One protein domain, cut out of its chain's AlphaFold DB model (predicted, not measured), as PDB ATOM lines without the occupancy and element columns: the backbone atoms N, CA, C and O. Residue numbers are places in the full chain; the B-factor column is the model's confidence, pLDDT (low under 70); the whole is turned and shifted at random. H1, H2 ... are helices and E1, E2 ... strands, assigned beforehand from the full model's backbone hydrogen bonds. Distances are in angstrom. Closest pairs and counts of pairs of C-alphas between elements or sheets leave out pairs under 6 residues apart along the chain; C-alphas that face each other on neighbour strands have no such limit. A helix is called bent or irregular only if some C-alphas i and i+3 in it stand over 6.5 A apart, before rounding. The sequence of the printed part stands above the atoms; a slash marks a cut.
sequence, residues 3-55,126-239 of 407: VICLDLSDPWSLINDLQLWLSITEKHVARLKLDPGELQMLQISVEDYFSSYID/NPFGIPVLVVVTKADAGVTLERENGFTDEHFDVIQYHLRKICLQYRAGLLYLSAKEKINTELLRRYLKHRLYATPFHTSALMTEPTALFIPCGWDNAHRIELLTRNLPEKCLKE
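Overview. This is residues 3 to 55 and 126 to 239 of the 407 residues of the protein "Dynein light intermediate chain" of Clonorchis sinensis (UniProt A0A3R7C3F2). A small parallel sheet of three strands forms the core, with H1 and H4 packed over one face and H5 over the other; H6 packs on H4, away from the sheet. H2 and H3 lie at opposite ends of the longest axis, and the long unnamed stretch 198 to 221 passes from H5 along E3 to H6. The printed part has 167 residues, with six named helices and three named strands in the order E1 H1 H2 E2 H3 H4 E3 H5 H6; the sheet's order is E1 E2 E3, and the class is mostly helix. It is compact, with a radius of gyration of the C-alphas of 16.4 A and spans of 51 by 35 by 28 A.

Arrangement. E1, residues 3 to 7, is an edge strand parallel to E2, residues 132 to 137, at 24 degrees, with N 4 and O 133 2.9 A apart, within hydrogen-bond range. E2 is parallel to E3, residues 173 to 177, at 20 degrees, with N 175 and O 134 2.9 A apart. H1, residues 11 to 32, is on the sheet at a height of 8.0 A, over E1 and along the strands; the closest C-alphas of the two are those of Leu 6 and Leu 14, 6.0 A. H2, residues 36 to 51, is not on the sheet and touches no helix. H3, residues 139 to 149, only grazes the sheet with residues 139 to 141. H4, residues 153 to 169, is on the same face as H1 at a height of 8.8 A, over E3. H1 and H4 only just touch, with 3 pairs of C-alphas within 8 A, the closest being Ile 15 and Leu 163 at 7.2 A; they run the same way at a shallow tilt of 9 degrees. E2, H3, H4 and E3 form a strand-helix-strand unit, two parallel neighbour strands joined through helices, with a right-handed crossover. H5, residues 185 to 197, is on the opposite face at a height of 10.9 A. H6, residues 222 to 231, touches H4, closest at the C-alphas of Tyr 161 and Ile 225, 6.7 A, and runs the opposite way at a shallow tilt of 16 degrees. Every O i to N i+4 pair is within hydrogen-bond range in H2, H4 and H5; the counts are 16 of 18 in H1, 4 of 7 in H3 and 5 of 6 in H6.

Along the chain. E1 begins at C-alpha 3, (1.852, 20.622, 75.904). H1 is 32.0 A long and only just irregular, with C-alphas 12 and 15 7.0 A apart. H2 is 22.3 A long, E2 15.9 A, H4 24.3 A and H5 18.1 A. H6 ends at C-alpha 231, (-20.840, 26.032, 94.267).

Size, cuts and confidence. The C-alphas farthest apart are those of Gly 37 and Arg 147, 52.3 A. Residues 56 to 125 are not printed; C-alphas 55 and 126 are 21.3 A apart across the cut. The link H5 to H6 is long, and its residues 214 to 215 pair antiparallel with residues 174 to 175 of E3. The mean pLDDT of the printed part is 83.4; residues 230 to 231 and 233 to 239 are under 70.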
ATOM      1  N   VAL A   3       2.436  19.328  75.525       92.94
ATOM      2  CA  VAL A   3       1.852  20.622  75.904       92.94
ATOM      3  C   VAL A   3       0.746  20.957  74.907       92.94
ATOM      4  O   VAL A   3       1.014  21.054  73.712       92.94
ATOM      5  N   ILE A   4      -0.489  21.109  75.390       94.31
ATOM      6  CA  ILE A   4      -1.658  21.462  74.575       94.31
ATOM      7  C   ILE A   4      -1.991  22.929  74.842       94.31
ATOM      8  O   ILE A   4      -2.406  23.273  75.948       94.31
ATOM      9  N   CYS A   5      -1.809  23.788  73.841       93.75
ATOM     10  CA  CYS A   5      -2.162  25.204  73.931       93.75
ATOM     11  C   CYS A   5      -3.610  25.431  73.470       93.75
ATOM     12  O   CYS A   5      -3.981  25.016  72.373       93.75
ATOM     13  N   LEU A   6      -4.398  26.119  74.294       93.19
ATOM     14  CA  LEU A   6      -5.785  26.515  74.032       93.19
ATOM     15  C   LEU A   6      -5.911  28.048  74.041       93.19
ATOM     16  O   LEU A   6      -5.006  28.738  74.513       93.19
ATOM     17  N   ASP A   7      -7.020  28.598  73.550       90.88
ATOM     18  CA  ASP A   7      -7.240  30.048  73.420       90.88
ATOM     19  C   ASP A   7      -8.474  30.487  74.225       90.88
ATOM     20  O   ASP A   7      -9.583  30.030  73.952       90.88
ATOM     21  N   LEU A   8      -8.298  31.367  75.219       89.44
ATOM     22  CA  LEU A   8      -9.409  31.862  76.044       89.44
ATOM     23  C   LEU A   8     -10.264  32.929  75.335       89.44
ATOM     24  O   LEU A   8     -11.284  33.331  75.877       89.44
ATOM     25  N   SER A   9      -9.898  33.375  74.126       86.69
ATOM     26  CA  SER A   9     -10.751  34.288  73.334       86.69
ATOM     27  C   SER A   9     -12.066  33.624  72.922       86.69
ATOM     28  O   SER A   9     -13.106  34.278  72.894       86.69
ATOM     29  N   ASP A  10     -11.997  32.321  72.624       85.25
ATOM     30  CA  ASP A  10     -13.078  31.529  72.041       85.25
ATOM     31  C   ASP A  10     -13.476  30.363  72.985       85.25
ATOM     32  O   ASP A  10     -13.379  29.188  72.619       85.25
ATOM     33  N   PRO A  11     -13.939  30.628  74.228       82.94
ATOM     34  CA  PRO A  11     -14.145  29.597  75.258       82.94
ATOM     35  C   PRO A  11     -15.167  28.506  74.887       82.94
ATOM     36  O   PRO A  11     -15.180  27.434  75.492       82.94
ATOM     37  N   TRP A  12     -16.014  28.742  73.879       83.00
ATOM     38  CA  TRP A  12     -16.943  27.751  73.323       83.00
ATOM     39  C   TRP A  12     -16.270  26.712  72.405       83.00
ATOM     40  O   TRP A  12     -16.845  25.645  72.189       83.00
ATOM     41  N   SER A  13     -15.087  26.983  71.836       85.25
ATOM     42  CA  SER A  13     -14.326  25.977  71.074       85.25
ATOM     43  C   SER A  13     -13.365  25.211  71.981       85.25
ATOM     44  O   SER A  13     -13.289  23.993  71.871       85.25
ATOM     45  N   LEU A  14     -12.758  25.903  72.952       87.75
ATOM     46  CA  LEU A  14     -11.721  25.446  73.884       87.75
ATOM     47  C   LEU A  14     -11.844  23.985  74.372       87.75
ATOM     48  O   LEU A  14     -10.863  23.241  74.339       87.75
ATOM     49  N   ILE A  15     -13.032  23.542  74.801       87.88
ATOM     50  CA  ILE A  15     -13.262  22.160  75.276       87.88
ATOM     51  C   ILE A  15     -13.281  21.146  74.117       87.88
ATOM     52  O   ILE A  15     -12.717  20.059  74.239       87.88
ATOM     53  N   ASN A  16     -13.881  21.509  72.980       88.88
ATOM     54  CA  ASN A  16     -13.884  20.693  71.762       88.88
ATOM     55  C   ASN A  16     -12.468  20.582  71.173       88.88
ATOM     56  O   ASN A  16     -12.063  19.503  70.748       88.88
ATOM     57  N   ASP A  17     -11.703  21.677  71.195       91.31
ATOM     58  CA  ASP A  17     -10.320  21.724  70.714       91.31
ATOM     59  C   ASP A  17      -9.406  20.846  71.581       91.31
ATOM     60  O   ASP A  17      -8.607  20.070  71.056       91.31
ATOM     61  N   LEU A  18      -9.570  20.891  72.910       91.38
ATOM     62  CA  LEU A  18      -8.867  20.003  73.838       91.38
ATOM     63  C   LEU A  18      -9.189  18.525  73.561       91.38
ATOM     64  O   LEU A  18      -8.271  17.721  73.397       91.38
ATOM     65  N   GLN A  19     -10.471  18.165  73.446       90.19
ATOM     66  CA  GLN A  19     -10.891  16.796  73.111       90.19
ATOM     67  C   GLN A  19     -10.366  16.342  71.739       90.19
ATOM     68  O   GLN A  19      -9.934  15.196  71.585       90.19
ATOM     69  N   LEU A  20     -10.338  17.238  70.748       92.06
ATOM     70  CA  LEU A  20      -9.776  16.971  69.428       92.06
ATOM     71  C   LEU A  20      -8.281  16.638  69.524       92.06
ATOM     72  O   LEU A  20      -7.880  15.576  69.042       92.06
ATOM     73  N   TRP A  21      -7.479  17.480  70.186       93.56
ATOM     74  CA  TRP A  21      -6.040  17.259  70.379       93.56
ATOM     75  C   TRP A  21      -5.726  15.983  71.164       93.56
ATOM     76  O   TRP A  21      -4.808  15.249  70.789       93.56
ATOM     77  N   LEU A  22      -6.510  15.669  72.196       90.75
ATOM     78  CA  LEU A  22      -6.394  14.414  72.942       90.75
ATOM     79  C   LEU A  22      -6.679  13.206  72.031       90.75
ATOM     80  O   LEU A  22      -5.852  12.301  71.950       90.75
ATOM     81  N   SER A  23      -7.756  13.234  71.237       90.56
ATOM     82  CA  SER A  23      -8.082  12.139  70.304       90.56
ATOM     83  C   SER A  23      -7.093  11.999  69.134       90.56
ATOM     84  O   SER A  23      -6.974  10.925  68.544       90.56
ATOM     85  N   ILE A  24      -6.400  13.079  68.748       92.56
ATOM     86  CA  ILE A  24      -5.309  13.047  67.760       92.56
ATOM     87  C   ILE A  24      -4.063  12.412  68.385       92.56
ATOM     88  O   ILE A  24      -3.417  11.585  67.741       92.56
ATOM     89  N   THR A  25      -3.762  12.752  69.642       90.19
ATOM     90  CA  THR A  25      -2.655  12.175  70.422       90.19
ATOM     91  C   THR A  25      -2.852  10.673  70.612       90.19
ATOM     92  O   THR A  25      -1.946   9.902  70.313       90.19
ATOM     93  N   GLU A  26      -4.053  10.239  70.994       88.00
ATOM     94  CA  GLU A  26      -4.430   8.827  71.145       88.00
ATOM     95  C   GLU A  26      -4.148   8.024  69.864       88.00
ATOM     96  O   GLU A  26      -3.415   7.034  69.867       88.00
ATOM     97  N   LYS A  27      -4.640   8.527  68.724       89.31
ATOM     98  CA  LYS A  27      -4.423   7.936  67.394       89.31
ATOM     99  C   LYS A  27      -2.965   8.006  66.943       89.31
ATOM    100  O   LYS A  27      -2.576   7.249  66.057       89.31
ATOM    101  N   HIS A  28      -2.155   8.906  67.502       89.31
ATOM    102  CA  HIS A  28      -0.719   8.962  67.242       89.31
ATOM    103  C   HIS A  28       0.040   7.914  68.066       89.31
ATOM    104  O   HIS A  28       0.822   7.164  67.486       89.31
ATOM    105  N   VAL A  29      -0.257   7.777  69.363       86.19
ATOM    106  CA  VAL A  29       0.314   6.735  70.239       86.19
ATOM    107  C   VAL A  29      -0.032   5.338  69.714       86.19
ATOM    108  O   VAL A  29       0.869   4.534  69.485       86.19
ATOM    109  N   ALA A  30      -1.297   5.081  69.366       85.12
ATOM    110  CA  ALA A  30      -1.713   3.815  68.752       85.12
ATOM    111  C   ALA A  30      -1.018   3.524  67.400       85.12
ATOM    112  O   ALA A  30      -0.855   2.368  67.012       85.12
ATOM    113  N   ARG A  31      -0.576   4.561  66.672       87.81
ATOM    114  CA  ARG A  31       0.186   4.421  65.417       87.81
ATOM    115  C   ARG A  31       1.685   4.194  65.615       87.81
ATOM    116  O   ARG A  31       2.319   3.733  64.667       87.81
ATOM    117  N   LEU A  32       2.243   4.504  66.786       82.81
ATOM    118  CA  LEU A  32       3.668   4.308  67.081       82.81
ATOM    119  C   LEU A  32       4.039   2.833  67.300       82.81
ATOM    120  O   LEU A  32       5.214   2.505  67.202       82.81
ATOM    121  N   LYS A  33       3.052   1.947  67.522       78.06
ATOM    122  CA  LYS A  33       3.247   0.498  67.738       78.06
ATOM    123  C   LYS A  33       4.273   0.178  68.840       78.06
ATOM    124  O   LYS A  33       5.117  -0.696  68.666       78.06
ATOM    125  N   LEU A  34       4.189   0.903  69.955       79.69
ATOM    126  CA  LEU A  34       4.917   0.556  71.177       79.69
ATOM    127  C   LEU A  34       4.492  -0.840  71.653       79.69
ATOM    128  O   LEU A  34       3.341  -1.235  71.448       79.69
ATOM    129  N   ASP A  35       5.406  -1.567  72.292       80.50
ATOM    130  CA  ASP A  35       5.058  -2.831  72.936       80.50
ATOM    131  C   ASP A  35       4.068  -2.582  74.097       80.50
ATOM    132  O   ASP A  35       4.233  -1.593  74.824       80.50
ATOM    133  N   PRO A  36       3.040  -3.432  74.302       76.94
ATOM    134  CA  PRO A  36       2.081  -3.248  75.389       76.94
ATOM    135  C   PRO A  36       2.722  -3.182  76.781       76.94
ATOM    136  O   PRO A  36       2.254  -2.407  77.612       76.94
ATOM    137  N   GLY A  37       3.801  -3.934  77.029       78.31
ATOM    138  CA  GLY A  37       4.533  -3.902  78.295       78.31
ATOM    139  C   GLY A  37       5.286  -2.589  78.500       78.31
ATOM    140  O   GLY A  37       5.211  -1.997  79.577       78.31
ATOM    141  N   GLU A  38       5.951  -2.071  77.461       78.25
ATOM    142  CA  GLU A  38       6.603  -0.754  77.528       78.25
ATOM    143  C   GLU A  38       5.582   0.371  77.740       78.25
ATOM    144  O   GLU A  38       5.782   1.227  78.603       78.25
ATOM    145  N   LEU A  39       4.448   0.345  77.029       80.00
ATOM    146  CA  LEU A  39       3.381   1.329  77.226       80.00
ATOM    147  C   LEU A  39       2.793   1.258  78.646       80.00
ATOM    148  O   LEU A  39       2.576   2.305  79.255       80.00
ATOM    149  N   GLN A  40       2.585   0.060  79.200       79.38
ATOM    150  CA  GLN A  40       2.089  -0.108  80.568       79.38
ATOM    151  C   GLN A  40       3.085   0.435  81.608       79.38
ATOM    152  O   GLN A  40       2.680   1.165  82.512       79.38
ATOM    153  N   MET A  41       4.391   0.174  81.456       79.25
ATOM    154  CA  MET A  41       5.423   0.753  82.332       79.25
ATOM    155  C   MET A  41       5.444   2.288  82.271       79.25
ATOM    156  O   MET A  41       5.523   2.949  83.307       79.25
ATOM    157  N   LEU A  42       5.317   2.870  81.072       80.00
ATOM    158  CA  LEU A  42       5.235   4.323  80.884       80.00
ATOM    159  C   LEU A  42       3.967   4.925  81.519       80.00
ATOM    160  O   LEU A  42       4.031   6.015  82.087       80.00
ATOM    161  N   GLN A  43       2.832   4.220  81.463       83.00
ATOM    162  CA  GLN A  43       1.578   4.628  82.109       83.00
ATOM    163  C   GLN A  43       1.685   4.610  83.641       83.00
ATOM    164  O   GLN A  43       1.393   5.630  84.267       83.00
ATOM    165  N   ILE A  44       2.168   3.511  84.238       81.00
ATOM    166  CA  ILE A  44       2.360   3.395  85.697       81.00
ATOM    167  C   ILE A  44       3.332   4.479  86.193       81.00
ATOM    168  O   ILE A  44       3.013   5.222  87.112       81.00
ATOM    169  N   SER A  45       4.462   4.673  85.504       81.62
ATOM    170  CA  SER A  45       5.463   5.699  85.839       81.62
ATOM    171  C   SER A  45       4.901   7.140  85.837       81.62
ATOM    172  O   SER A  45       5.358   7.991  86.606       81.62
ATOM    173  N   VAL A  46       3.873   7.435  85.025       82.69
ATOM    174  CA  VAL A  46       3.161   8.731  85.062       82.69
ATOM    175  C   VAL A  46       2.125   8.794  86.188       82.69
ATOM    176  O   VAL A  46       1.962   9.862  86.781       82.69
ATOM    177  N   GLU A  47       1.456   7.687  86.507       82.62
ATOM    178  CA  GLU A  47       0.509   7.596  87.628       82.62
ATOM    179  C   GLU A  47       1.217   7.734  88.985       82.62
ATOM    180  O   GLU A  47       0.746   8.470  89.853       82.62
ATOM    181  N   ASP A  48       2.400   7.136  89.136       80.25
ATOM    182  CA  ASP A  48       3.257   7.289  90.314       80.25
ATOM    183  C   ASP A  48       3.802   8.716  90.427       80.25
ATOM    184  O   ASP A  48       3.784   9.298  91.512       80.25
ATOM    185  N   TYR A  49       4.211   9.352  89.319       81.56
ATOM    186  CA  TYR A  49       4.548  10.784  89.330       81.56
ATOM    187  C   TYR A  49       3.349  11.641  89.781       81.56
ATOM    188  O   TYR A  49       3.518  12.607  90.524       81.56
ATOM    189  N   PHE A  50       2.134  11.328  89.319       82.56
ATOM    190  CA  PHE A  50       0.927  12.068  89.694       82.56
ATOM    191  C   PHE A  50       0.569  11.865  91.177       82.56
ATOM    192  O   PHE A  50       0.239  12.831  91.861       82.56
ATOM    193  N   SER A  51       0.686  10.635  91.678       80.25
ATOM    194  CA  SER A  51       0.330  10.246  93.052       80.25
ATOM    195  C   SER A  51       1.374  10.671  94.089       80.25
ATOM    196  O   SER A  51       1.037  10.935  95.239       80.25
ATOM    197  N   SER A  52       2.641  10.786  93.680       80.31
ATOM    198  CA  SER A  52       3.758  11.271  94.507       80.31
ATOM    199  C   SER A  52       3.840  12.803  94.621       80.31
ATOM    200  O   SER A  52       4.764  13.324  95.250       80.31
ATOM    201  N   TYR A  53       2.890  13.548  94.041       80.19
ATOM    202  CA  TYR A  53       2.844  15.004  94.173       80.19
ATOM    203  C   TYR A  53       2.562  15.436  95.622       80.19
ATOM    204  O   TYR A  53       1.469  15.246  96.155       80.19
ATOM    205  N   ILE A  54       3.541  16.105  96.232       72.69
ATOM    206  CA  ILE A  54       3.418  16.775  97.531       72.69
ATOM    207  C   ILE A  54       3.352  18.282  97.280       72.69
ATOM    208  O   ILE A  54       4.189  18.835  96.564       72.69
ATOM    209  N   ASP A  55       2.361  18.956  97.864       75.69
ATOM    210  CA  ASP A  55       2.168  20.394  97.688       75.69
ATOM    211  C   ASP A  55       3.168  21.202  98.544       75.69
ATOM    212  O   ASP A  55       3.045  21.200  99.769       75.69
ATOM    213  N   ASN A 126      -4.328   8.042  82.074       72.94
ATOM    214  CA  ASN A 126      -3.544   8.567  80.958       72.94
ATOM    215  C   ASN A 126      -3.213   7.465  79.931       72.94
ATOM    216  O   ASN A 126      -2.186   6.802  80.074       72.94
ATOM    217  N   PRO A 127      -4.005   7.294  78.852       72.81
ATOM    218  CA  PRO A 127      -3.739   6.271  77.838       72.81
ATOM    219  C   PRO A 127      -2.433   6.505  77.059       72.81
ATOM    220  O   PRO A 127      -1.922   5.582  76.428       72.81
ATOM    221  N   PHE A 128      -1.867   7.718  77.087       77.75
ATOM    222  CA  PHE A 128      -0.703   8.072  76.272       77.75
ATOM    223  C   PHE A 128       0.633   7.584  76.842       77.75
ATOM    224  O   PHE A 128       1.620   7.600  76.113       77.75
ATOM    225  N   GLY A 129       0.699   7.250  78.138       76.94
ATOM    226  CA  GLY A 129       1.967   6.971  78.827       76.94
ATOM    227  C   GLY A 129       2.945   8.157  78.842       76.94
ATOM    228  O   GLY A 129       4.138   7.970  79.021       76.94
ATOM    229  N   ILE A 130       2.477   9.389  78.606       85.19
ATOM    230  CA  ILE A 130       3.320  10.591  78.481       85.19
ATOM    231  C   ILE A 130       2.730  11.697  79.365       85.19
ATOM    232  O   ILE A 130       1.530  11.955  79.262       85.19
ATOM    233  N   PRO A 131       3.522  12.415  80.186       86.94
ATOM    234  CA  PRO A 131       2.996  13.509  81.003       86.94
ATOM    235  C   PRO A 131       2.496  14.675  80.135       86.94
ATOM    236  O   PRO A 131       3.216  15.147  79.244       86.94
ATOM    237  N   VAL A 132       1.279  15.147  80.422       90.56
ATOM    238  CA  VAL A 132       0.552  16.190  79.673       90.56
ATOM    239  C   VAL A 132       0.432  17.478  80.499       90.56
ATOM    240  O   VAL A 132       0.252  17.442  81.716       90.56
ATOM    241  N   LEU A 133       0.494  18.632  79.836       92.38
ATOM    242  CA  LEU A 133       0.168  19.942  80.402       92.38
ATOM    243  C   LEU A 133      -0.775  20.692  79.455       92.38
ATOM    244  O   LEU A 133      -0.447  20.898  78.287       92.38
ATOM    245  N   VAL A 134      -1.923  21.131  79.960       93.75
ATOM    246  CA  VAL A 134      -2.848  22.015  79.243       93.75
ATOM    247  C   VAL A 134      -2.510  23.463  79.596       93.75
ATOM    248  O   VAL A 134      -2.443  23.826  80.770       93.75
ATOM    249  N   VAL A 135      -2.282  24.296  78.581       93.88
ATOM    250  CA  VAL A 135      -1.965  25.721  78.731       93.88
ATOM    251  C   VAL A 135      -3.048  26.548  78.049       93.88
ATOM    252  O   VAL A 135      -3.151  26.569  76.825       93.88
ATOM    253  N   VAL A 136      -3.851  27.253  78.838       93.12
ATOM    254  CA  VAL A 136      -4.855  28.199  78.342       93.12
ATOM    255  C   VAL A 136      -4.173  29.545  78.114       93.12
ATOM    256  O   VAL A 136      -3.642  30.149  79.043       93.12
ATOM    257  N   THR A 137      -4.146  30.003  76.867       92.44
ATOM    258  CA  THR A 137      -3.471  31.240  76.455       92.44
ATOM    259  C   THR A 137      -4.446  32.413  76.337       92.44
ATOM    260  O   THR A 137      -5.649  32.218  76.170       92.44
ATOM    261  N   LYS A 138      -3.902  33.635  76.413       89.25
ATOM    262  CA  LYS A 138      -4.641  34.910  76.449       89.25
ATOM    263  C   LYS A 138      -5.610  35.013  77.633       89.25
ATOM    264  O   LYS A 138      -6.767  35.378  77.462       89.25
ATOM    265  N   ALA A 139      -5.137  34.726  78.846       87.56
ATOM    266  CA  ALA A 139      -5.942  34.895  80.062       87.56
ATOM    267  C   ALA A 139      -6.540  36.320  80.214       87.56
ATOM    268  O   ALA A 139      -7.638  36.483  80.739       87.56
ATOM    269  N   ASP A 140      -5.872  37.335  79.656       87.62
ATOM    270  CA  ASP A 140      -6.329  38.729  79.559       87.62
ATOM    271  C   ASP A 140      -7.575  38.948  78.668       87.62
ATOM    272  O   ASP A 140      -8.155  40.038  78.664       87.62
ATOM    273  N   ALA A 141      -8.029  37.923  77.937       85.81
ATOM    274  CA  ALA A 141      -9.297  37.947  77.214       85.81
ATOM    275  C   ALA A 141     -10.521  37.891  78.151       85.81
ATOM    276  O   ALA A 141     -11.571  38.406  77.770       85.81
ATOM    277  N   GLY A 142     -10.398  37.347  79.374       82.75
ATOM    278  CA  GLY A 142     -11.515  37.223  80.332       82.75
ATOM    279  C   GLY A 142     -12.214  38.560  80.603       82.75
ATOM    280  O   GLY A 142     -13.390  38.723  80.284       82.75
ATOM    281  N   VAL A 143     -11.426  39.573  80.984       83.62
ATOM    282  CA  VAL A 143     -11.861  40.964  81.239       83.62
ATOM    283  C   VAL A 143     -12.488  41.644  80.005       83.62
ATOM    284  O   VAL A 143     -13.169  42.670  80.102       83.62
ATOM    285  N   THR A 144     -12.250  41.101  78.809       85.38
ATOM    286  CA  THR A 144     -12.875  41.566  77.563       85.38
ATOM    287  C   THR A 144     -14.201  40.842  77.314       85.38
ATOM    288  O   THR A 144     -15.184  41.492  76.971       85.38
ATOM    289  N   LEU A 145     -14.276  39.534  77.575       83.81
ATOM    290  CA  LEU A 145     -15.502  38.729  77.488       83.81
ATOM    291  C   LEU A 145     -16.557  39.131  78.535       83.81
ATOM    292  O   LEU A 145     -17.747  39.163  78.220       83.81
ATOM    293  N   GLU A 146     -16.141  39.508  79.745       85.44
ATOM    294  CA  GLU A 146     -17.011  40.137  80.752       85.44
ATOM    295  C   GLU A 146     -17.698  41.388  80.175       85.44
ATOM    296  O   GLU A 146     -18.920  41.528  80.226       85.44
ATOM    297  N   ARG A 147     -16.912  42.282  79.555       85.19
ATOM    298  CA  ARG A 147     -17.372  43.590  79.062       85.19
ATOM    299  C   ARG A 147     -18.173  43.523  77.759       85.19
ATOM    300  O   ARG A 147     -19.135  44.271  77.608       85.19
ATOM    301  N   GLU A 148     -17.750  42.699  76.803       81.81
ATOM    302  CA  GLU A 148     -18.306  42.676  75.441       81.81
ATOM    303  C   GLU A 148     -19.380  41.599  75.248       81.81
ATOM    304  O   GLU A 148     -20.338  41.810  74.499       81.81
ATOM    305  N   ASN A 149     -19.257  40.467  75.948       75.88
ATOM    306  CA  ASN A 149     -20.180  39.337  75.832       75.88
ATOM    307  C   ASN A 149     -21.093  39.165  77.056       75.88
ATOM    308  O   ASN A 149     -22.052  38.397  76.972       75.88
ATOM    309  N   GLY A 150     -20.822  39.854  78.170       77.56
ATOM    310  CA  GLY A 150     -21.585  39.703  79.410       77.56
ATOM    311  C   GLY A 150     -21.319  38.376  80.126       77.56
ATOM    312  O   GLY A 150     -22.238  37.818  80.724       77.56
ATOM    313  N   PHE A 151     -20.094  37.844  80.039       80.44
ATOM    314  CA  PHE A 151     -19.695  36.706  80.874       80.44
ATOM    315  C   PHE A 151     -19.734  37.110  82.353       80.44
ATOM    316  O   PHE A 151     -19.275  38.187  82.721       80.44
ATOM    317  N   THR A 152     -20.268  36.221  83.188       83.38
ATOM    318  CA  THR A 152     -20.189  36.308  84.654       83.38
ATOM    319  C   THR A 152     -19.208  35.265  85.180       83.38
ATOM    320  O   THR A 152     -18.937  34.280  84.491       83.38
ATOM    321  N   ASP A 153     -18.737  35.439  86.412       81.56
ATOM    322  CA  ASP A 153     -17.804  34.526  87.090       81.56
ATOM    323  C   ASP A 153     -18.266  33.057  87.020       81.56
ATOM    324  O   ASP A 153     -17.479  32.178  86.669       81.56
ATOM    325  N   GLU A 154     -19.575  32.803  87.182       82.00
ATOM    326  CA  GLU A 154     -20.200  31.477  87.022       82.00
ATOM    327  C   GLU A 154     -19.840  30.788  85.690       82.00
ATOM    328  O   GLU A 154     -19.665  29.571  85.637       82.00
ATOM    329  N   HIS A 155     -19.719  31.544  84.591       83.31
ATOM    330  CA  HIS A 155     -19.359  30.989  83.285       83.31
ATOM    331  C   HIS A 155     -17.893  30.536  83.259       83.31
ATOM    332  O   HIS A 155     -17.586  29.494  82.675       83.31
ATOM    333  N   PHE A 156     -16.996  31.289  83.904       83.25
ATOM    334  CA  PHE A 156     -15.589  30.915  84.038       83.25
ATOM    335  C   PHE A 156     -15.407  29.736  84.997       83.25
ATOM    336  O   PHE A 156     -14.630  28.836  84.678       83.25
ATOM    337  N   ASP A 157     -16.183  29.655  86.081       84.69
ATOM    338  CA  ASP A 157     -16.203  28.494  86.977       84.69
ATOM    339  C   ASP A 157     -16.649  27.212  86.256       84.69
ATOM    340  O   ASP A 157     -16.041  26.156  86.447       84.69
ATOM    341  N   VAL A 158     -17.646  27.277  85.362       84.38
ATOM    342  CA  VAL A 158     -18.046  26.120  84.533       84.38
ATOM    343  C   VAL A 158     -16.932  25.711  83.561       84.38
ATOM    344  O   VAL A 158     -16.640  24.519  83.422       84.38
ATOM    345  N   ILE A 159     -16.275  26.674  82.904       85.81
ATOM    346  CA  ILE A 159     -15.136  26.407  82.007       85.81
ATOM    347  C   ILE A 159     -13.981  25.763  82.792       85.81
ATOM    348  O   ILE A 159     -13.433  24.747  82.357       85.81
ATOM    349  N   GLN A 160     -13.660  26.298  83.972       86.56
ATOM    350  CA  GLN A 160     -12.639  25.780  84.880       86.56
ATOM    351  C   GLN A 160     -12.988  24.372  85.381       86.56
ATOM    352  O   GLN A 160     -12.120  23.500  85.372       86.56
ATOM    353  N   TYR A 161     -14.244  24.109  85.758       87.38
ATOM    354  CA  TYR A 161     -14.730  22.776  86.132       87.38
ATOM    355  C   TYR A 161     -14.513  21.758  85.005       87.38
ATOM    356  O   TYR A 161     -13.914  20.706  85.235       87.38
ATOM    357  N   HIS A 162     -14.949  22.067  83.779       86.31
ATOM    358  CA  HIS A 162     -14.787  21.155  82.644       86.31
ATOM    359  C   HIS A 162     -13.313  20.924  82.293       86.31
ATOM    360  O   HIS A 162     -12.914  19.776  82.084       86.31
ATOM    361  N   LEU A 163     -12.490  21.979  82.287       89.31
ATOM    362  CA  LEU A 163     -11.047  21.869  82.074       89.31
ATOM    363  C   LEU A 163     -10.381  20.976  83.121       89.31
ATOM    364  O   LEU A 163      -9.671  20.041  82.759       89.31
ATOM    365  N   ARG A 164     -10.634  21.227  84.408       88.88
ATOM    366  CA  ARG A 164     -10.067  20.457  85.523       88.88
ATOM    367  C   ARG A 164     -10.513  19.002  85.510       88.88
ATOM    368  O   ARG A 164      -9.684  18.114  85.676       88.88
ATOM    369  N   LYS A 165     -11.791  18.741  85.221       87.56
ATOM    370  CA  LYS A 165     -12.338  17.383  85.077       87.56
ATOM    371  C   LYS A 165     -11.624  16.596  83.976       87.56
ATOM    372  O   LYS A 165     -11.258  15.446  84.205       87.56
ATOM    373  N   ILE A 166     -11.374  17.219  82.821       88.50
ATOM    374  CA  ILE A 166     -10.601  16.606  81.731       88.50
ATOM    375  C   ILE A 166      -9.125  16.447  82.138       88.50
ATOM    376  O   ILE A 166      -8.537  15.396  81.905       88.50
ATOM    377  N   CYS A 167      -8.521  17.434  82.803       89.25
ATOM    378  CA  CYS A 167      -7.130  17.331  83.253       89.25
ATOM    379  C   CYS A 167      -6.926  16.189  84.264       89.25
ATOM    380  O   CYS A 167      -5.986  15.415  84.108       89.25
ATOM    381  N   LEU A 168      -7.833  16.010  85.232       87.69
ATOM    382  CA  LEU A 168      -7.786  14.900  86.189       87.69
ATOM    383  C   LEU A 168      -7.945  13.532  85.508       87.69
ATOM    384  O   LEU A 168      -7.266  12.582  85.901       87.69
ATOM    385  N   GLN A 169      -8.800  13.424  84.481       86.25
ATOM    386  CA  GLN A 169      -8.918  12.204  83.674       86.25
ATOM    387  C   GLN A 169      -7.555  11.839  83.067       86.25
ATOM    388  O   GLN A 169      -6.986  10.821  83.444       86.25
ATOM    389  N   TYR A 170      -6.977  12.720  82.246       87.12
ATOM    390  CA  TYR A 170      -5.721  12.474  81.518       87.12
ATOM    391  C   TYR A 170      -4.433  12.691  82.344       87.12
ATOM    392  O   TYR A 170      -3.344  12.773  81.773       87.12
ATOM    393  N   ARG A 171      -4.535  12.816  83.678       87.00
ATOM    394  CA  ARG A 171      -3.425  13.115  84.615       87.00
ATOM    395  C   ARG A 171      -2.587  14.349  84.237       87.00
ATOM    396  O   ARG A 171      -1.391  14.430  84.523       87.00
ATOM    397  N   ALA A 172      -3.221  15.320  83.587       90.19
ATOM    398  CA  ALA A 172      -2.596  16.541  83.105       90.19
ATOM    399  C   ALA A 172      -2.552  17.641  84.177       90.19
ATOM    400  O   ALA A 172      -3.409  17.714  85.058       90.19
ATOM    401  N   GLY A 173      -1.581  18.547  84.059       90.69
ATOM    402  CA  GLY A 173      -1.632  19.856  84.721       90.69
ATOM    403  C   GLY A 173      -2.429  20.876  83.900       90.69
ATOM    404  O   GLY A 173      -2.597  20.698  82.692       90.69
ATOM    405  N   LEU A 174      -2.847  21.975  84.531       92.12
ATOM    406  CA  LEU A 174      -3.543  23.101  83.899       92.12
ATOM    407  C   LEU A 174      -2.871  24.427  84.287       92.12
ATOM    408  O   LEU A 174      -2.648  24.691  85.466       92.12
ATOM    409  N   LEU A 175      -2.555  25.282  83.315       93.00
ATOM    410  CA  LEU A 175      -1.961  26.604  83.549       93.00
ATOM    411  C   LEU A 175      -2.623  27.655  82.653       93.00
ATOM    412  O   LEU A 175      -2.736  27.454  81.447       93.00
ATOM    413  N   TYR A 176      -3.029  28.785  83.227       92.69
ATOM    414  CA  TYR A 176      -3.510  29.958  82.494       92.69
ATOM    415  C   TYR A 176      -2.354  30.940  82.276       92.69
ATOM    416  O   TYR A 176      -1.512  31.124  83.156       92.69
ATOM    417  N   LEU A 177      -2.292  31.542  81.088       92.31
ATOM    418  CA  LEU A 177      -1.157  32.319  80.590       92.31
ATOM    419  C   LEU A 177      -1.631  33.595  79.877       92.31
ATOM    420  O   LEU A 177      -2.346  33.520  78.874       92.31
ATOM    421  N   SER A 178      -1.143  34.763  80.303       91.00
ATOM    422  CA  SER A 178      -1.200  35.990  79.492       91.00
ATOM    423  C   SER A 178       0.199  36.384  79.027       91.00
ATOM    424  O   SER A 178       1.099  36.597  79.837       91.00
ATOM    425  N   ALA A 179       0.372  36.547  77.713       86.50
ATOM    426  CA  ALA A 179       1.596  37.110  77.140       86.50
ATOM    427  C   ALA A 179       1.648  38.647  77.267       86.50
ATOM    428  O   ALA A 179       2.730  39.226  77.353       86.50
ATOM    429  N   LYS A 180       0.479  39.298  77.297       85.88
ATOM    430  CA  LYS A 180       0.304  40.756  77.386       85.88
ATOM    431  C   LYS A 180       0.633  41.267  78.788       85.88
ATOM    432  O   LYS A 180       1.421  42.196  78.939       85.88
ATOM    433  N   GLU A 181       0.084  40.610  79.805       81.75
ATOM    434  CA  GLU A 181       0.265  40.959  81.223       81.75
ATOM    435  C   GLU A 181       1.408  40.155  81.875       81.75
ATOM    436  O   GLU A 181       1.777  40.394  83.020       81.75
ATOM    437  N   LYS A 182       2.021  39.227  81.120       84.00
ATOM    438  CA  LYS A 182       3.147  38.345  81.505       84.00
ATOM    439  C   LYS A 182       2.854  37.382  82.667       84.00
ATOM    440  O   LYS A 182       3.750  36.638  83.084       84.00
ATOM    441  N   ILE A 183       1.601  37.337  83.124       84.81
ATOM    442  CA  ILE A 183       1.061  36.392  84.109       84.81
ATOM    443  C   ILE A 183       1.482  34.966  83.734       84.81
ATOM    444  O   ILE A 183       1.382  34.559  82.574       84.81
ATOM    445  N   ASN A 184       2.006  34.233  84.721       86.06
ATOM    446  CA  ASN A 184       2.456  32.838  84.640       86.06
ATOM    447  C   ASN A 184       3.478  32.480  83.538       86.06
ATOM    448  O   ASN A 184       3.847  31.314  83.414       86.06
ATOM    449  N   THR A 185       4.029  33.443  82.791       88.62
ATOM    450  CA  THR A 185       4.984  33.152  81.701       88.62
ATOM    451  C   THR A 185       6.313  32.616  82.249       88.62
ATOM    452  O   THR A 185       6.830  31.595  81.792       88.62
ATOM    453  N   GLU A 186       6.841  33.253  83.296       88.56
ATOM    454  CA  GLU A 186       8.017  32.774  84.036       88.56
ATOM    455  C   GLU A 186       7.720  31.489  84.835       88.56
ATOM    456  O   GLU A 186       8.592  30.628  84.957       88.56
ATOM    457  N   LEU A 187       6.486  31.322  85.326       88.25
ATOM    458  CA  LEU A 187       6.047  30.125  86.051       88.25
ATOM    459  C   LEU A 187       6.047  28.892  85.139       88.25
ATOM    460  O   LEU A 187       6.691  27.896  85.466       88.25
ATOM    461  N   LEU A 188       5.423  28.992  83.960       89.88
ATOM    462  CA  LEU A 188       5.436  27.963  82.918       89.88
ATOM    463  C   LEU A 188       6.872  27.611  82.509       89.88
ATOM    464  O   LEU A 188       7.243  26.438  82.482       89.88
ATOM    465  N   ARG A 189       7.718  28.622  82.261       90.19
ATOM    466  CA  ARG A 189       9.134  28.427  81.907       90.19
ATOM    467  C   ARG A 189       9.912  27.682  83.000       90.19
ATOM    468  O   ARG A 189      10.791  26.878  82.685       90.19
ATOM    469  N   ARG A 190       9.615  27.944  84.275       87.44
ATOM    470  CA  ARG A 190      10.255  27.293  85.427       87.44
ATOM    471  C   ARG A 190       9.731  25.874  85.650       87.44
ATOM    472  O   ARG A 190      10.538  24.970  85.847       87.44
ATOM    473  N   TYR A 191       8.421  25.661  85.527       88.25
ATOM    474  CA  TYR A 191       7.789  24.343  85.616       88.25
ATOM    475  C   TYR A 191       8.286  23.399  84.511       88.25
ATOM    476  O   TYR A 191       8.675  22.266  84.791       88.25
ATOM    477  N   LEU A 192       8.379  23.880  83.265       88.50
ATOM    478  CA  LEU A 192       8.956  23.114  82.157       88.50
ATOM    479  C   LEU A 192      10.437  22.782  82.396       88.50
ATOM    480  O   LEU A 192      10.853  21.663  82.114       88.50
ATOM    481  N   LYS A 193      11.234  23.699  82.970       87.25
ATOM    482  CA  LYS A 193      12.626  23.382  83.344       87.25
ATOM    483  C   LYS A 193      12.717  22.322  84.446       87.25
ATOM    484  O   LYS A 193      13.527  21.414  84.308       87.25
ATOM    485  N   HIS A 194      11.853  22.368  85.460       85.56
ATOM    486  CA  HIS A 194      11.741  21.299  86.459       85.56
ATOM    487  C   HIS A 194      11.400  19.948  85.812       85.56
ATOM    488  O   HIS A 194      12.126  18.979  86.012       85.56
ATOM    489  N   ARG A 195      10.354  19.882  84.971       81.81
ATOM    490  CA  ARG A 195       9.937  18.625  84.318       81.81
ATOM    491  C   ARG A 195      10.977  18.059  83.341       81.81
ATOM    492  O   ARG A 195      10.994  16.852  83.148       81.81
ATOM    493  N   LEU A 196      11.820  18.891  82.723       83.06
ATOM    494  CA  LEU A 196      12.820  18.443  81.739       83.06
ATOM    495  C   LEU A 196      14.218  18.188  82.327       83.06
ATOM    496  O   LEU A 196      14.936  17.346  81.801       83.06
ATOM    497  N   TYR A 197      14.607  18.897  83.391       82.31
ATOM    498  CA  TYR A 197      15.980  18.894  83.927       82.31
ATOM    499  C   TYR A 197      16.065  18.583  85.434       82.31
ATOM    500  O   TYR A 197      17.120  18.786  86.029       82.31
ATOM    501  N   ALA A 198      14.969  18.154  86.070       77.00
ATOM    502  CA  ALA A 198      14.877  17.864  87.511       77.00
ATOM    503  C   ALA A 198      15.308  19.020  88.450       77.00
ATOM    504  O   ALA A 198      15.604  18.805  89.624       77.00
ATOM    505  N   THR A 199      15.337  20.269  87.967       78.69
ATOM    506  CA  THR A 199      15.698  21.438  88.789       78.69
ATOM    507  C   THR A 199      14.619  21.710  89.839       78.69
ATOM    508  O   THR A 199      13.459  21.805  89.434       78.69
ATOM    509  N   PRO A 200      14.947  21.920  91.130       74.88
ATOM    510  CA  PRO A 200      13.959  22.027  92.206       74.88
ATOM    511  C   PRO A 200      12.901  23.113  91.958       74.88
ATOM    512  O   PRO A 200      13.203  24.220  91.503       74.88
ATOM    513  N   PHE A 201      11.648  22.787  92.276       76.44
ATOM    514  CA  PHE A 201      10.476  23.643  92.100       76.44
ATOM    515  C   PHE A 201       9.621  23.596  93.364       76.44
ATOM    516  O   PHE A 201       9.290  22.517  93.850       76.44
ATOM    517  N   HIS A 202       9.295  24.763  93.917       74.56
ATOM    518  CA  HIS A 202       8.604  24.894  95.208       74.56
ATOM    519  C   HIS A 202       7.395  25.840  95.116       74.56
ATOM    520  O   HIS A 202       6.995  26.448  96.102       74.56
ATOM    521  N   THR A 203       6.830  26.024  93.918       80.81
ATOM    522  CA  THR A 203       5.630  26.851  93.733       80.81
ATOM    523  C   THR A 203       4.388  25.969  93.811       80.81
ATOM    524  O   THR A 203       4.208  25.081  92.980       80.81
ATOM    525  N   SER A 204       3.558  26.224  94.824       82.12
ATOM    526  CA  SER A 204       2.238  25.608  95.007       82.12
ATOM    527  C   SER A 204       1.270  25.989  93.875       82.12
ATOM    528  O   SER A 204       1.579  26.841  93.036       82.12
ATOM    529  N   ALA A 205       0.093  25.370  93.852       84.81
ATOM    530  CA  ALA A 205      -0.994  25.770  92.970       84.81
ATOM    531  C   ALA A 205      -1.480  27.193  93.298       84.81
ATOM    532  O   ALA A 205      -1.558  27.586  94.462       84.81
ATOM    533  N   LEU A 206      -1.854  27.954  92.270       84.06
ATOM    534  CA  LEU A 206      -2.445  29.283  92.415       84.06
ATOM    535  C   LEU A 206      -3.880  29.239  91.893       84.06
ATOM    536  O   LEU A 206      -4.103  29.002  90.711       84.06
ATOM    537  N   MET A 207      -4.848  29.461  92.780       81.75
ATOM    538  CA  MET A 207      -6.286  29.475  92.459       81.75
ATOM    539  C   MET A 207      -6.972  30.774  92.924       81.75
ATOM    540  O   MET A 207      -8.189  30.887  92.892       81.75
ATOM    541  N   THR A 208      -6.189  31.755  93.384       73.69
ATOM    542  CA  THR A 208      -6.680  33.005  93.988       73.69
ATOM    543  C   THR A 208      -7.249  33.993  92.964       73.69
ATOM    544  O   THR A 208      -8.080  34.818  93.323       73.69
ATOM    545  N   GLU A 209      -6.821  33.911  91.702       75.50
ATOM    546  CA  GLU A 209      -7.256  34.798  90.618       75.50
ATOM    547  C   GLU A 209      -7.670  33.963  89.390       75.50
ATOM    548  O   GLU A 209      -6.907  33.080  88.983       75.50
ATOM    549  N   PRO A 210      -8.822  34.247  88.747       72.75
ATOM    550  CA  PRO A 210      -9.311  33.469  87.603       72.75
ATOM    551  C   PRO A 210      -8.426  33.615  86.354       72.75
ATOM    552  O   PRO A 210      -8.399  32.734  85.500       72.75
ATOM    553  N   THR A 211      -7.658  34.703  86.249       76.12
ATOM    554  CA  THR A 211      -6.704  34.963  85.158       76.12
ATOM    555  C   THR A 211      -5.331  34.319  85.384       76.12
ATOM    556  O   THR A 211      -4.601  34.087  84.419       76.12
ATOM    557  N   ALA A 212      -4.968  34.000  86.632       82.88
ATOM    558  CA  ALA A 212      -3.642  33.500  87.012       82.88
ATOM    559  C   ALA A 212      -3.631  32.027  87.462       82.88
ATOM    560  O   ALA A 212      -2.662  31.583  88.083       82.88
ATOM    561  N   LEU A 213      -4.669  31.253  87.124       89.00
ATOM    562  CA  LEU A 213      -4.811  29.849  87.518       89.00
ATOM    563  C   LEU A 213      -3.565  28.999  87.188       89.00
ATOM    564  O   LEU A 213      -3.113  28.935  86.042       89.00
ATOM    565  N   PHE A 214      -3.050  28.281  88.184       91.50
ATOM    566  CA  PHE A 214      -1.995  27.280  88.039       91.50
ATOM    567  C   PHE A 214      -2.299  26.044  88.886       91.50
ATOM    568  O   PHE A 214      -2.407  26.126  90.106       91.50
ATOM    569  N   ILE A 215      -2.382  24.890  88.228       90.62
ATOM    570  CA  ILE A 215      -2.616  23.571  88.811       90.62
ATOM    571  C   ILE A 215      -1.528  22.624  88.271       90.62
ATOM    572  O   ILE A 215      -1.586  22.217  87.105       90.62
ATOM    573  N   PRO A 216      -0.512  22.262  89.073       89.06
ATOM    574  CA  PRO A 216       0.462  21.254  88.675       89.06
ATOM    575  C   PRO A 216      -0.166  19.849  88.644       89.06
ATOM    576  O   PRO A 216      -1.145  19.568  89.338       89.06
ATOM    577  N   CYS A 217       0.421  18.951  87.845       85.19
ATOM    578  CA  CYS A 217       0.045  17.531  87.815       85.19
ATOM    579  C   CYS A 217       0.091  16.949  89.242       85.19
ATOM    580  O   CYS A 217       1.112  17.121  89.906       85.19
ATOM    581  N   GLY A 218      -0.971  16.266  89.675       82.56
ATOM    582  CA  GLY A 218      -1.095  15.662  91.008       82.56
ATOM    583  C   GLY A 218      -1.768  16.536  92.077       82.56
ATOM    584  O   GLY A 218      -2.182  16.020  93.109       82.56
ATOM    585  N   TRP A 219      -1.959  17.842  91.844       86.38
ATOM    586  CA  TRP A 219      -2.653  18.704  92.818       86.38
ATOM    587  C   TRP A 219      -4.182  18.564  92.792       86.38
ATOM    588  O   TRP A 219      -4.854  18.851  93.788       86.38
ATOM    589  N   ASP A 220      -4.757  18.172  91.655       86.75
ATOM    590  CA  ASP A 220      -6.208  18.051  91.526       86.75
ATOM    591  C   ASP A 220      -6.719  16.673  91.959       86.75
ATOM    592  O   ASP A 220      -6.066  15.655  91.750       86.75
ATOM    593  N   ASN A 221      -7.907  16.641  92.558       86.62
ATOM    594  CA  ASN A 221      -8.514  15.435  93.118       86.62
ATOM    595  C   ASN A 221     -10.038  15.510  92.941       86.62
ATOM    596  O   ASN A 221     -10.619  16.593  93.027       86.62
ATOM    597  N   ALA A 222     -10.698  14.370  92.727       83.19
ATOM    598  CA  ALA A 222     -12.134  14.275  92.476       83.19
ATOM    599  C   ALA A 222     -12.971  15.062  93.500       83.19
ATOM    600  O   ALA A 222     -13.866  15.802  93.105       83.19
ATOM    601  N   HIS A 223     -12.620  15.002  94.789       82.56
ATOM    602  CA  HIS A 223     -13.320  15.747  95.841       82.56
ATOM    603  C   HIS A 223     -13.104  17.276  95.772       82.56
ATOM    604  O   HIS A 223     -14.015  18.049  96.069       82.56
ATOM    605  N   ARG A 224     -11.934  17.747  95.311       82.38
ATOM    606  CA  ARG A 224     -11.676  19.185  95.073       82.38
ATOM    607  C   ARG A 224     -12.511  19.704  93.893       82.38
ATOM    608  O   ARG A 224     -13.043  20.808  93.956       82.38
ATOM    609  N   ILE A 225     -12.676  18.887  92.850       83.88
ATOM    610  CA  ILE A 225     -13.551  19.187  91.706       83.88
ATOM    611  C   ILE A 225     -15.034  19.121  92.112       83.88
ATOM    612  O   ILE A 225     -15.822  19.978  91.714       83.88
ATOM    613  N   GLU A 226     -15.428  18.155  92.942       81.81
ATOM    614  CA  GLU A 226     -16.779  18.052  93.510       81.81
ATOM    615  C   GLU A 226     -17.135  19.289  94.352       81.81
ATOM    616  O   GLU A 226     -18.232  19.828  94.218       81.81
ATOM    617  N   LEU A 227     -16.204  19.808  95.158       81.62
ATOM    618  CA  LEU A 227     -16.433  21.029  95.934       81.62
ATOM    619  C   LEU A 227     -16.711  22.247  95.034       81.62
ATOM    620  O   LEU A 227     -17.644  22.998  95.311       81.62
ATOM    621  N   LEU A 228     -15.983  22.412  93.923       76.75
ATOM    622  CA  LEU A 228     -16.316  23.423  92.903       76.75
ATOM    623  C   LEU A 228     -17.707  23.167  92.300       76.75
ATOM    624  O   LEU A 228     -18.521  24.079  92.196       76.75
ATOM    625  N   THR A 229     -18.015  21.904  91.989       73.12
ATOM    626  CA  THR A 229     -19.315  21.467  91.444       73.12
ATOM    627  C   THR A 229     -20.489  21.872  92.344       73.12
ATOM    628  O   THR A 229     -21.549  22.217  91.837       73.12
ATOM    629  N   ARG A 230     -20.308  21.872  93.672       69.88
ATOM    630  CA  ARG A 230     -21.349  22.235  94.655       69.88
ATOM    631  C   ARG A 230     -21.578  23.740  94.818       69.88
ATOM    632  O   ARG A 230     -22.601  24.117  95.379       69.88
ATOM    633  N   ASN A 231     -20.658  24.578  94.340       68.31
ATOM    634  CA  ASN A 231     -20.840  26.032  94.267       68.31
ATOM    635  C   ASN A 231     -21.462  26.471  92.924       68.31
ATOM    636  O   ASN A 231     -21.919  27.602  92.794       68.31
ATOM    637  N   LEU A 232     -21.511  25.567  91.939       73.00
ATOM    638  CA  LEU A 232     -22.047  25.806  90.603       73.00
ATOM    639  C   LEU A 232     -23.541  25.438  90.498       73.00
ATOM    640  O   LEU A 232     -23.953  24.382  90.984       73.00
ATOM    641  N   PRO A 233     -24.374  26.236  89.804       63.97
ATOM    642  CA  PRO A 233     -25.774  25.885  89.577       63.97
ATOM    643  C   PRO A 233     -25.903  24.666  88.643       63.97
ATOM    644  O   PRO A 233     -25.440  24.686  87.502       63.97
ATOM    645  N   GLU A 234     -26.622  23.621  89.082       59.00
ATOM    646  CA  GLU A 234     -26.753  22.322  88.381       59.00
ATOM    647  C   GLU A 234     -27.164  22.404  86.900       59.00
ATOM    648  O   GLU A 234     -26.879  21.508  86.101       59.00
ATOM    649  N   LYS A 235     -27.859  23.480  86.515       55.84
ATOM    650  CA  LYS A 235     -28.298  23.729  85.137       55.84
ATOM    651  C   LYS A 235     -27.114  23.889  84.175       55.84
ATOM    652  O   LYS A 235     -27.244  23.510  83.011       55.84
ATOM    653  N   CYS A 236     -25.980  24.391  84.661       53.41
ATOM    654  CA  CYS A 236     -24.803  24.728  83.861       53.41
ATOM    655  C   CYS A 236     -23.774  23.584  83.774       53.41
ATOM    656  O   CYS A 236     -22.917  23.597  82.900       53.41
ATOM    657  N   LEU A 237     -23.891  22.549  84.616       58.19
ATOM    658  CA  LEU A 237     -22.978  21.391  84.648       58.19
ATOM    659  C   LEU A 237     -23.227  20.353  83.535       58.19
ATOM    660  O   LEU A 237     -22.495  19.369  83.411       58.19
ATOM    661  N   LYS A 238     -24.292  20.525  82.743       56.81
ATOM    662  CA  LYS A 238     -24.674  19.594  81.673       56.81
ATOM    663  C   LYS A 238     -23.848  19.879  80.423       56.81
ATOM    664  O   LYS A 238     -23.738  21.024  80.005       56.81
ATOM    665  N   GLU A 239     -23.354  18.826  79.772       54.59
ATOM    666  CA  GLU A 239     -22.337  18.853  78.696       54.59
ATOM    667  C   GLU A 239     -22.615  19.815  77.523       54.59
ATOM    668  O   GLU A 239     -21.705  20.200  76.794       54.59
TER     669      GLU A 239